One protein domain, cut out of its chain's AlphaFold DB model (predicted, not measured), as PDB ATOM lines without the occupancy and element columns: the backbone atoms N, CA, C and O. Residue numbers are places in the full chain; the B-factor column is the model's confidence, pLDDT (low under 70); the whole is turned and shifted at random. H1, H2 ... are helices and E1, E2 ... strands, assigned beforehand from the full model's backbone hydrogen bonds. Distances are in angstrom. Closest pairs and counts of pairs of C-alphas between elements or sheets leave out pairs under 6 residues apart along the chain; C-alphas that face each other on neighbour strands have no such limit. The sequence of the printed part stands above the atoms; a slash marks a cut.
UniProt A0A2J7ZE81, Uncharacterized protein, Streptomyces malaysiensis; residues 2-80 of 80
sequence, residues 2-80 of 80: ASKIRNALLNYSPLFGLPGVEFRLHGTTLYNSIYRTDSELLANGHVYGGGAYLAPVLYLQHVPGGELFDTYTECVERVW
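This is residues 2 to 80 of the 80 residues of an uncharacterized protein of Streptomyces malaysiensis (UniProt A0A2J7ZE81). A small antiparallel sheet of three strands, E1, E2 and E3, is covered on one face by the helix H2, which crosses the strands. The other helix, H1, is set off to one side of this body and joined to it by a long looping stretch, residues 12 to 31, of which residues 16 to 22 stand free. The printed part has 79 residues with two named helices and three named strands, in the order H1, E1, E2, E3, H2, and the sheet's order is E1, E2, E3. The class is mixed, helices and strands, with under half of the residues, 39 of 79, in named elements. The whole is only just loose, close to compact, with a radius of gyration of the C-alphas of 14.3 A, and flat, with spans of 39 by 38 by 20 A.

H1, residues 2 to 11, is not on the sheet, and it is apart from E2, residues 40 to 45, from E3, residues 57 to 61, and from H2, residues 68 to 79. E1, residues 32 to 37, is an edge strand and makes a hairpin with E2, antiparallel at 172 degrees; N 35 and O 42 are within hydrogen-bond range at 3.0 A, and N 42 and O 35 at 2.8 A. E2, the inner strand, makes a hairpin with E3, antiparallel at 152 degrees, with N 41 and O 60 within hydrogen-bond range at 2.9 A. E1, E2 and E3 form a meander, each strand the antiparallel neighbour of the one before. H2 is on the sheet at a height of 9.7 A over it, an arrangement of two layers, a helix on one face of a sheet. It lies over E1 and, only just, over E2, on which 3 of its 12 C-alphas fall. On the local plane its line and that of E1 stand at 73 degrees, and it runs across the strands. The closest C-alphas of E3 and H2 are those of Leu 60 and Phe 69, 6.0 A apart; those of E2 and H2 are Leu 41 and Phe 69, 6.9 A apart. Every O i to N i+4 pair is within hydrogen-bond range in H1, and 7 of 8 are in H2.

H1 begins at C-alpha 2, (-10.832, -29.718, 44.448), and is 14.4 A long. E1 begins at C-alpha 32, (-25.377, -20.383, 42.241), and is 16.6 A long; E2 is 16.3 A and E3 13.0 A. H2 is 17.5 A long and ends at C-alpha 79, (-28.128, -31.680, 37.668).

The two C-alphas farthest apart are those of Ser 3 and Pro 64, 41.5 A. The links from H1 to E1 and from E2 to E3 are long, with 20 and 11 residues; E1 to E2 is tight and E3 to H2 short. The printed part has no cut. Its mean pLDDT is 93.0, and no printed residue is under 70.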
ATOM      1  N   ALA A   2     -10.862 -28.494  43.630       82.38
ATOM      2  CA  ALA A   2     -10.832 -29.718  44.448       82.38
ATOM      3  C   ALA A   2     -10.635 -29.497  45.967       82.38
ATOM      4  O   ALA A   2     -11.272 -30.172  46.770       82.38
ATOM      5  N   SER A   3      -9.806 -28.529  46.377       87.12
ATOM      6  CA  SER A   3      -9.630 -28.170  47.795       87.12
ATOM      7  C   SER A   3     -10.902 -27.609  48.441       87.12
ATOM      8  O   SER A   3     -11.213 -27.975  49.568       87.12
ATOM      9  N   LYS A   4     -11.670 -26.774  47.723       85.38
ATOM     10  CA  LYS A   4     -12.955 -26.233  48.199       85.38
ATOM     11  C   LYS A   4     -14.002 -27.333  48.360       85.38
ATOM     12  O   LYS A   4     -14.684 -27.365  49.375       85.38
ATOM     13  N   ILE A   5     -14.070 -28.258  47.399       89.25
ATOM     14  CA  ILE A   5     -14.972 -29.418  47.461       89.25
ATOM     15  C   ILE A   5     -14.623 -30.287  48.672       89.25
ATOM     16  O   ILE A   5     -15.490 -30.590  49.482       89.25
ATOM     17  N   ARG A   6     -13.340 -30.626  48.853       92.38
ATOM     18  CA  ARG A   6     -12.892 -31.418  50.007       92.38
ATOM     19  C   ARG A   6     -13.211 -30.728  51.333       92.38
ATOM     20  O   ARG A   6     -13.672 -31.389  52.253       92.38
ATOM     21  N   ASN A   7     -13.008 -29.414  51.419       92.88
ATOM     22  CA  ASN A   7     -13.364 -28.641  52.606       92.88
ATOM     23  C   ASN A   7     -14.873 -28.692  52.894       92.88
ATOM     24  O   ASN A   7     -15.263 -28.886  54.039       92.88
ATOM     25  N   ALA A   8     -15.727 -28.563  51.874       91.50
ATOM     26  CA  ALA A   8     -17.173 -28.694  52.049       91.50
ATOM     27  C   ALA A   8     -17.557 -30.094  52.558       91.50
ATOM     28  O   ALA A   8     -18.265 -30.208  53.552       91.50
ATOM     29  N   LEU A   9     -17.018 -31.155  51.949       94.88
ATOM     30  CA  LEU A   9     -17.276 -32.538  52.370       94.88
ATOM     31  C   LEU A   9     -16.828 -32.817  53.812       94.88
ATOM     32  O   LEU A   9     -17.510 -33.547  54.520       94.88
ATOM     33  N   LEU A  10     -15.720 -32.223  54.265       96.25
ATOM     34  CA  LEU A  10     -15.286 -32.334  55.662       96.25
ATOM     35  C   LEU A  10     -16.259 -31.643  56.627       96.25
ATOM     36  O   LEU A  10     -16.548 -32.196  57.680       96.25
ATOM     37  N   ASN A  11     -16.802 -30.475  56.269       95.62
ATOM     38  CA  ASN A  11     -17.794 -29.789  57.109       95.62
ATOM     39  C   ASN A  11     -19.110 -30.576  57.223       95.62
ATOM     40  O   ASN A  11     -19.766 -30.526  58.260       95.62
ATOM     41  N   TYR A  12     -19.481 -31.318  56.178       95.56
ATOM     42  CA  TYR A  12     -20.693 -32.139  56.157       95.56
ATOM     43  C   TYR A  12     -20.473 -33.598  56.566       95.56
ATOM     44  O   TYR A  12     -21.431 -34.371  56.567       95.56
ATOM     45  N   SER A  13     -19.255 -33.992  56.954       95.88
ATOM     46  CA  SER A  13     -18.946 -35.394  57.246       95.88
ATOM     47  C   SER A  13     -19.851 -36.053  58.296       95.88
ATOM     48  O   SER A  13     -20.148 -37.234  58.120       95.88
ATOM     49  N   PRO A  14     -20.347 -35.354  59.344       97.00
ATOM     50  CA  PRO A  14     -21.268 -35.962  60.309       97.00
ATOM     51  C   PRO A  14     -22.635 -36.343  59.726       97.00
ATOM     52  O   PRO A  14     -23.381 -37.075  60.367       97.00
ATOM     53  N   LEU A  15     -22.985 -35.836  58.539       96.69
ATOM     54  CA  LEU A  15     -24.266 -36.101  57.882       96.69
ATOM     55  C   LEU A  15     -24.208 -37.296  56.921       96.69
ATOM     56  O   LEU A  15     -25.246 -37.747  56.436       96.69
ATOM     57  N   PHE A  16     -23.015 -37.812  56.617       96.25
ATOM     58  CA  PHE A  16     -22.867 -38.933  55.693       96.25
ATOM     59  C   PHE A  16     -23.501 -40.208  56.250       96.25
ATOM     60  O   PHE A  16     -23.216 -40.626  57.369       96.25
ATOM     61  N   GLY A  17     -24.340 -40.849  55.431       94.81
ATOM     62  CA  GLY A  17     -25.011 -42.104  55.773       94.81
ATOM     63  C   GLY A  17     -26.229 -41.957  56.686       94.81
ATOM     64  O   GLY A  17     -26.822 -42.973  57.048       94.81
ATOM     65  N   LEU A  18     -26.630 -40.731  57.050       97.94
ATOM     66  CA  LEU A  18     -27.877 -40.519  57.782       97.94
ATOM     67  C   LEU A  18     -29.094 -40.868  56.905       97.94
ATOM     68  O   LEU A  18     -29.101 -40.547  55.712       97.94
ATOM     69  N   PRO A  19     -30.148 -41.489  57.470       97.75
ATOM     70  CA  PRO A  19     -31.381 -41.750  56.736       97.75
ATOM     71  C   PRO A  19     -31.980 -40.460  56.162       97.75
ATOM     72  O   PRO A  19     -32.132 -39.474  56.878       97.75
ATOM     73  N   GLY A  20     -32.333 -40.479  54.874       95.81
ATOM     74  CA  GLY A  20     -32.929 -39.330  54.185       95.81
ATOM     75  C   GLY A  20     -31.941 -38.242  53.750       95.81
ATOM     76  O   GLY A  20     -32.385 -37.195  53.288       95.81
ATOM     77  N   VAL A  21     -30.625 -38.464  53.875       96.38
ATOM     78  CA  VAL A  21     -29.595 -37.521  53.415       96.38
ATOM     79  C   VAL A  21     -28.825 -38.105  52.231       96.38
ATOM     80  O   VAL A  21     -28.167 -39.137  52.345       96.38
ATOM     81  N   GLU A  22     -28.864 -37.405  51.100       95.31
ATOM     82  CA  GLU A  22     -28.123 -37.752  49.887       95.31
ATOM     83  C   GLU A  22     -27.030 -36.720  49.591       95.31
ATOM     84  O   GLU A  22     -27.234 -35.513  49.717       95.31
ATOM     85  N   PHE A  23     -25.869 -37.204  49.149       94.12
ATOM     86  CA  PHE A  23     -24.770 -36.369  48.672       94.12
ATOM     87  C   PHE A  23     -24.412 -36.756  47.246       94.12
ATOM     88  O   PHE A  23     -24.174 -37.927  46.952       94.12
ATOM     89  N   ARG A  24     -24.318 -35.753  46.373       91.62
ATOM     90  CA  ARG A  24     -23.915 -35.915  44.974       91.62
ATOM     91  C   ARG A  24     -22.833 -34.909  44.615       91.62
ATOM     92  O   ARG A  24     -22.706 -33.858  45.239       91.62
ATOM     93  N   LEU A  25     -22.019 -35.264  43.626       91.25
ATOM     94  CA  LEU A  25     -20.935 -34.436  43.109       91.25
ATOM     95  C   LEU A  25     -21.089 -34.316  41.595       91.25
ATOM     96  O   LEU A  25     -21.316 -35.314  40.918       91.25
ATOM     97  N   HIS A  26     -20.895 -33.115  41.062       87.81
ATOM     98  CA  HIS A  26     -20.919 -32.845  39.626       87.81
ATOM     99  C   HIS A  26     -19.548 -32.339  39.153       87.81
ATOM    100  O   HIS A  26     -18.791 -31.714  39.898       87.81
ATOM    101  N   GLY A  27     -19.222 -32.595  37.883       86.38
ATOM    102  CA  GLY A  27     -17.945 -32.189  37.279       86.38
ATOM    103  C   GLY A  27     -17.894 -30.735  36.798       86.38
ATOM    104  O   GLY A  27     -16.822 -30.249  36.445       86.38
ATOM    105  N   THR A  28     -19.035 -30.039  36.770       82.06
ATOM    106  CA  THR A  28     -19.134 -28.652  36.292       82.06
ATOM    107  C   THR A  28     -19.095 -27.639  37.437       82.06
ATOM    108  O   THR A  28     -19.339 -27.983  38.589       82.06
ATOM    109  N   THR A  29     -18.791 -26.379  37.137       82.06
ATOM    110  CA  THR A  29     -18.950 -25.288  38.111       82.06
ATOM    111  C   THR A  29     -20.396 -24.806  38.066       82.06
ATOM    112  O   THR A  29     -20.881 -24.466  36.990       82.06
ATOM    113  N   LEU A  30     -21.080 -24.774  39.209       84.75
ATOM    114  CA  LEU A  30     -22.422 -24.197  39.303       84.75
ATOM    115  C   LEU A  30     -22.343 -22.677  39.463       84.75
ATOM    116  O   LEU A  30     -21.386 -22.151  40.028       84.75
ATOM    117  N   TYR A  31     -23.356 -21.979  38.953       87.38
ATOM    118  CA  TYR A  31     -23.419 -20.513  38.943       87.38
ATOM    119  C   TYR A  31     -24.094 -19.921  40.186       87.38
ATOM    120  O   TYR A  31     -24.095 -18.702  40.369       87.38
ATOM    121  N   ASN A  32     -24.654 -20.768  41.044       92.00
ATOM    122  CA  ASN A  32     -25.377 -20.383  42.241       92.00
ATOM    123  C   ASN A  32     -25.383 -21.503  43.292       92.00
ATOM    124  O   ASN A  32     -25.209 -22.679  42.976       92.00
ATOM    125  N   SER A  33     -25.639 -21.114  44.539       92.19
ATOM    126  CA  SER A  33     -26.063 -22.019  45.610       92.19
ATOM    127  C   SER A  33     -27.568 -21.872  45.819       92.19
ATOM    128  O   SER A  33     -28.083 -20.751  45.800       92.19
ATOM    129  N   ILE A  34     -28.266 -22.987  46.027       95.19
ATOM    130  CA  ILE A  34     -29.715 -23.023  46.240       95.19
ATOM    131  C   ILE A  34     -30.009 -23.783  47.532       95.19
ATOM    132  O   ILE A  34     -29.508 -24.888  47.728       95.19
ATOM    133  N   TYR A  35     -30.851 -23.202  48.384       95.50
ATOM    134  CA  TYR A  35     -31.434 -23.867  49.549       95.50
ATOM    135  C   TYR A  35     -32.947 -23.807  49.410       95.50
ATOM    136  O   TYR A  35     -33.502 -22.719  49.295       95.50
ATOM    137  N   ARG A  36     -33.611 -24.960  49.403       95.94
ATOM    138  CA  ARG A  36     -35.062 -25.059  49.235       95.94
ATOM    139  C   ARG A  36     -35.674 -25.780  50.427       95.94
ATOM    140  O   ARG A  36     -35.136 -26.791  50.871       95.94
ATOM    141  N   THR A  37     -36.810 -25.279  50.893       96.56
ATOM    142  CA  THR A  37     -37.689 -25.959  51.847       96.56
ATOM    143  C   THR A  37     -39.128 -25.697  51.436       96.56
ATOM    144  O   THR A  37     -39.502 -24.551  51.216       96.56
ATOM    145  N   ASP A  38     -39.928 -26.749  51.288       95.50
ATOM    146  CA  ASP A  38     -41.347 -26.654  50.927       95.50
ATOM    147  C   ASP A  38     -41.610 -25.720  49.722       95.50
ATOM    148  O   ASP A  38     -41.238 -26.038  48.584       95.50
ATOM    149  N   SER A  39     -42.235 -24.566  49.978       96.31
ATOM    150  CA  SER A  39     -42.599 -23.520  49.016       96.31
ATOM    151  C   SER A  39     -41.677 -22.294  49.053       96.31
ATOM    152  O   SER A  39     -42.047 -21.232  48.551       96.31
ATOM    153  N   GLU A  40     -40.496 -22.413  49.655       97.62
ATOM    154  CA  GLU A  40     -39.518 -21.336  49.813       97.62
ATOM    155  C   GLU A  40     -38.139 -21.740  49.286       97.62
ATOM    156  O   GLU A  40     -37.705 -22.893  49.390       97.62
ATOM    157  N   LEU A  41     -37.434 -20.775  48.701       97.81
ATOM    158  CA  LEU A  41     -36.119 -20.981  48.115       97.81
ATOM    159  C   LEU A  41     -35.223 -19.762  48.347       97.81
ATOM    160  O   LEU A  41     -35.609 -18.626  48.083       97.81
ATOM    161  N   LEU A  42     -33.994 -20.005  48.795       97.75
ATOM    162  CA  LEU A  42     -32.907 -19.031  48.823       97.75
ATOM    163  C   LEU A  42     -31.952 -19.318  47.663       97.75
ATOM    164  O   LEU A  42     -31.342 -20.387  47.617       97.75
ATOM    165  N   ALA A  43     -31.799 -18.362  46.749       96.31
ATOM    166  CA  ALA A  43     -30.859 -18.438  45.635       96.31
ATOM    167  C   ALA A  43     -29.729 -17.422  45.824       96.31
ATOM    168  O   ALA A  43     -29.963 -16.217  45.925       96.31
ATOM    169  N   ASN A  44     -28.490 -17.901  45.831       96.00
ATOM    170  CA  ASN A  44     -27.289 -17.074  45.903       96.00
ATOM    171  C   ASN A  44     -26.504 -17.208  44.596       96.00
ATOM    172  O   ASN A  44     -25.819 -18.205  44.388       96.00
ATOM    173  N   GLY A  45     -26.642 -16.233  43.696       94.31
ATOM    174  CA  GLY A  45     -25.945 -16.220  42.407       94.31
ATOM    175  C   GLY A  45     -24.535 -15.642  42.511       94.31
ATOM    176  O   GLY A  45     -24.310 -14.664  43.221       94.31
ATOM    177  N   HIS A  46     -23.575 -16.206  41.778       91.38
ATOM    178  CA  HIS A  46     -22.223 -15.655  41.728       91.38
ATOM    179  C   HIS A  46     -22.202 -14.274  41.057       91.38
ATOM    180  O   HIS A  46     -22.634 -14.109  39.918       91.38
ATOM    181  N   VAL A  47     -21.633 -13.288  41.754       92.38
ATOM    182  CA  VAL A  47     -21.397 -11.937  41.229       92.38
ATOM    183  C   VAL A  47     -19.938 -11.815  40.803       92.38
ATOM    184  O   VAL A  47     -19.030 -12.183  41.550       92.38
ATOM    185  N   TYR A  48     -19.702 -11.294  39.599       91.62
ATOM    186  CA  TYR A  48     -18.354 -11.119  39.059       91.62
ATOM    187  C   TYR A  48     -17.475 -10.270  39.990       91.62
ATOM    188  O   TYR A  48     -17.866  -9.184  40.412       91.62
ATOM    189  N   GLY A  49     -16.284 -10.777  40.320       90.50
ATOM    190  CA  GLY A  49     -15.344 -10.119  41.235       90.50
ATOM    191  C   GLY A  49     -15.721 -10.189  42.722       90.50
ATOM    192  O   GLY A  49     -14.925  -9.769  43.559       90.50
ATOM    193  N   GLY A  50     -16.890 -10.738  43.069       89.00
ATOM    194  CA  GLY A  50     -17.363 -10.895  44.443       89.00
ATOM    195  C   GLY A  50     -17.086 -12.285  45.019       89.00
ATOM    196  O   GLY A  50     -17.208 -13.306  44.339       89.00
ATOM    197  N   GLY A  51     -16.738 -12.345  46.305       87.62
ATOM    198  CA  GLY A  51     -16.726 -13.608  47.045       87.62
ATOM    199  C   GLY A  51     -18.146 -14.164  47.195       87.62
ATOM    200  O   GLY A  51     -19.074 -13.403  47.439       87.62
ATOM    201  N   ALA A  52     -18.320 -15.487  47.095       85.56
ATOM    202  CA  ALA A  52     -19.645 -16.119  47.163       85.56
ATOM    203  C   ALA A  52     -20.426 -15.753  48.442       85.56
ATOM    204  O   ALA A  52     -21.610 -15.454  48.380       85.56
ATOM    205  N   TYR A  53     -19.740 -15.674  49.587       86.94
ATOM    206  CA  TYR A  53     -20.342 -15.298  50.871       86.94
ATOM    207  C   TYR A  53     -20.801 -13.827  50.957       86.94
ATOM    208  O   TYR A  53     -21.471 -13.464  51.917       86.94
ATOM    209  N   LEU A  54     -20.425 -12.982  49.989       91.31
ATOM    210  CA  LEU A  54     -20.842 -11.578  49.883       91.31
ATOM    211  C   LEU A  54     -21.909 -11.360  48.806       91.31
ATOM    212  O   LEU A  54     -22.422 -10.250  48.678       91.31
ATOM    213  N   ALA A  55     -22.208 -12.377  47.996       93.50
ATOM    214  CA  ALA A  55     -23.211 -12.243  46.956       93.50
ATOM    215  C   ALA A  55     -24.607 -12.073  47.585       93.50
ATOM    216  O   ALA A  55     -24.895 -12.703  48.608       93.50
ATOM    217  N   PRO A  56     -25.482 -11.239  46.996       93.50
ATOM    218  CA  PRO A  56     -26.844 -11.090  47.482       93.50
ATOM    219  C   PRO A  56     -27.593 -12.424  47.408       93.50
ATOM    220  O   PRO A  56     -27.325 -13.272  46.553       93.50
ATOM    221  N   VAL A  57     -28.544 -12.601  48.320       96.56
ATOM    222  CA  VAL A  57     -29.424 -13.771  48.354       96.56
ATOM    223  C   VAL A  57     -30.824 -13.323  47.965       96.56
ATOM    224  O   VAL A  57     -31.369 -12.394  48.558       96.56
ATOM    225  N   LEU A  58     -31.398 -13.985  46.966       96.31
ATOM    226  CA  LEU A  58     -32.800 -13.835  46.607       96.31
ATOM    227  C   LEU A  58     -33.615 -14.826  47.430       96.31
ATOM    228  O   LEU A  58     -33.347 -16.025  47.385       96.31
ATOM    229  N   TYR A  59     -34.610 -14.327  48.156       97.50
ATOM    230  CA  TYR A  59     -35.638 -15.154  48.771       97.50
ATOM    231  C   TYR A  59     -36.848 -15.210  47.839       97.50
ATOM    232  O   TYR A  59     -37.413 -14.176  47.481       97.50
ATOM    233  N   LEU A  60     -37.193 -16.417  47.409       97.44
ATOM    234  CA  LEU A  60     -38.246 -16.703  46.449       97.44
ATOM    235  C   LEU A  60     -39.302 -17.576  47.117       97.44
ATOM    236  O   LEU A  60     -38.984 -18.580  47.750       97.44
ATOM    237  N   GLN A  61     -40.562 -17.207  46.925       97.62
ATOM    238  CA  GLN A  61     -41.709 -18.011  47.325       97.62
ATOM    239  C   GLN A  61     -42.367 -18.597  46.081       97.62
ATOM    240  O   GLN A  61     -42.432 -17.942  45.035       97.62
ATOM    241  N   HIS A  62     -42.873 -19.819  46.196       97.44
ATOM    242  CA  HIS A  62     -43.745 -20.386  45.181       97.44
ATOM    243  C   HIS A  62     -45.103 -19.679  45.240       97.44
ATOM    244  O   HIS A  62     -45.808 -19.741  46.250       97.44
ATOM    245  N   VAL A  63     -45.456 -18.979  44.162       96.62
ATOM    246  CA  VAL A  63     -46.692 -18.198  44.057       96.62
ATOM    247  C   VAL A  63     -47.457 -18.608  42.798       96.62
ATOM    248  O   VAL A  63     -46.825 -18.863  41.773       96.62
ATOM    249  N   PRO A  64     -48.802 -18.654  42.828       95.81
ATOM    250  CA  PRO A  64     -49.587 -19.008  41.650       95.81
ATOM    251  C   PRO A  64     -49.262 -18.110  40.449       95.81
ATOM    252  O   PRO A  64     -49.353 -16.887  40.540       95.81
ATOM    253  N   GLY A  65     -48.893 -18.728  39.324       94.56
ATOM    254  CA  GLY A  65     -48.522 -18.026  38.093       94.56
ATOM    255  C   GLY A  65     -47.128 -17.384  38.102       94.56
ATOM    256  O   GLY A  65     -46.795 -16.677  37.155       94.56
ATOM    257  N   GLY A  66     -46.320 -17.593  39.147       95.38
ATOM    258  CA  GLY A  66     -44.921 -17.168  39.188       95.38
ATOM    259  C   GLY A  66     -43.980 -18.261  38.692       95.38
ATOM    260  O   GLY A  66     -44.159 -19.422  39.022       95.38
ATOM    261  N   GLU A  67     -42.938 -17.887  37.946       96.12
ATOM    262  CA  GLU A  67     -42.052 -18.865  37.285       96.12
ATOM    263  C   GLU A  67     -40.663 -18.981  37.931       96.12
ATOM    264  O   GLU A  67     -39.926 -19.934  37.678       96.12
ATOM    265  N   LEU A  68     -40.265 -18.011  38.764       95.94
ATOM    266  CA  LEU A  68     -38.901 -17.952  39.303       95.94
ATOM    267  C   LEU A  68     -38.583 -19.140  40.216       95.94
ATOM    268  O   LEU A  68     -37.512 -19.732  40.094       95.94
ATOM    269  N   PHE A  69     -39.501 -19.490  41.118       96.94
ATOM    270  CA  PHE A  69     -39.325 -20.626  42.025       96.94
ATOM    271  C   PHE A  69     -39.150 -21.940  41.249       96.94
ATOM    272  O   PHE A  69     -38.205 -22.692  41.506       96.94
ATOM    273  N   ASP A  70     -40.018 -22.176  40.265       96.06
ATOM    274  CA  ASP A  70     -40.007 -23.390  39.447       96.06
ATOM    275  C   ASP A  70     -38.750 -23.462  38.584       96.06
ATOM    276  O   ASP A  70     -38.072 -24.485  38.567       96.06
ATOM    277  N   THR A  71     -38.351 -22.342  37.979       95.81
ATOM    278  CA  THR A  71     -37.122 -22.249  37.178       95.81
ATOM    279  C   THR A  71     -35.886 -22.674  37.977       95.81
ATOM    280  O   THR A  71     -35.061 -23.452  37.489       95.81
ATOM    281  N   TYR A  72     -35.733 -22.182  39.211       95.19
ATOM    282  CA  TYR A  72     -34.601 -22.566  40.060       95.19
ATOM    283  C   TYR A  72     -34.707 -24.010  40.560       95.19
ATOM    284  O   TYR A  72     -33.684 -24.686  40.650       95.19
ATOM    285  N   THR A  73     -35.916 -24.494  40.847       94.75
ATOM    286  CA  THR A  73     -36.139 -25.880  41.281       94.75
ATOM    287  C   THR A  73     -35.811 -26.870  40.163       94.75
ATOM    288  O   THR A  73     -35.020 -27.785  40.373       94.75
ATOM    289  N   GLU A  74     -36.319 -26.647  38.950       94.25
ATOM    290  CA  GLU A  74     -36.007 -27.477  37.780       94.25
ATOM    291  C   GLU A  74     -34.512 -27.503  37.459       94.25
ATOM    292  O   GLU A  74     -33.988 -28.520  37.008       94.25
ATOM    293  N   CYS A  75     -33.804 -26.392  37.683       90.94
ATOM    294  CA  CYS A  75     -32.359 -26.335  37.485       90.94
ATOM    295  C   CYS A  75     -31.623 -27.350  38.372       90.94
ATOM    296  O   CYS A  75     -30.719 -28.026  37.882       90.94
ATOM    297  N   VAL A  76     -32.033 -27.492  39.641       90.50
ATOM    298  CA  VAL A  76     -31.463 -28.487  40.565       90.50
ATOM    299  C   VAL A  76     -31.764 -29.901  40.078       90.50
ATOM    300  O   VAL A  76     -30.838 -30.692  39.947       90.50
ATOM    301  N   GLU A  77     -33.017 -30.197  39.726       91.00
ATOM    302  CA  GLU A  77     -33.425 -31.534  39.259       91.00
ATOM    303  C   GLU A  77     -32.681 -31.983  37.992       91.00
ATOM    304  O   GLU A  77     -32.403 -33.163  37.810       91.00
ATOM    305  N   ARG A  78     -32.307 -31.050  37.106       89.19
ATOM    306  CA  ARG A  78     -31.541 -31.370  35.887       89.19
ATOM    307  C   ARG A  78     -30.093 -31.779  36.157       89.19
ATOM    308  O   ARG A  78     -29.472 -32.370  35.274       89.19
ATOM    309  N   VAL A  79     -29.534 -31.410  37.310       86.69
ATOM    310  CA  VAL A  79     -28.128 -31.680  37.668       86.69
ATOM    311  C   VAL A  79     -27.973 -32.616  38.867       86.69
ATOM    312  O   VAL A  79     -26.836 -32.955  39.207       86.69
ATOM    313  N   TRP A  80     -29.083 -32.998  39.500       85.00
ATOM    314  CA  TRP A  80     -29.142 -33.976  40.583       85.00
ATOM    315  C   TRP A  80     -28.869 -35.389  40.067       85.00
ATOM    316  O   TRP A  80     -28.021 -36.082  40.679       85.00
TER     317      TRP A  80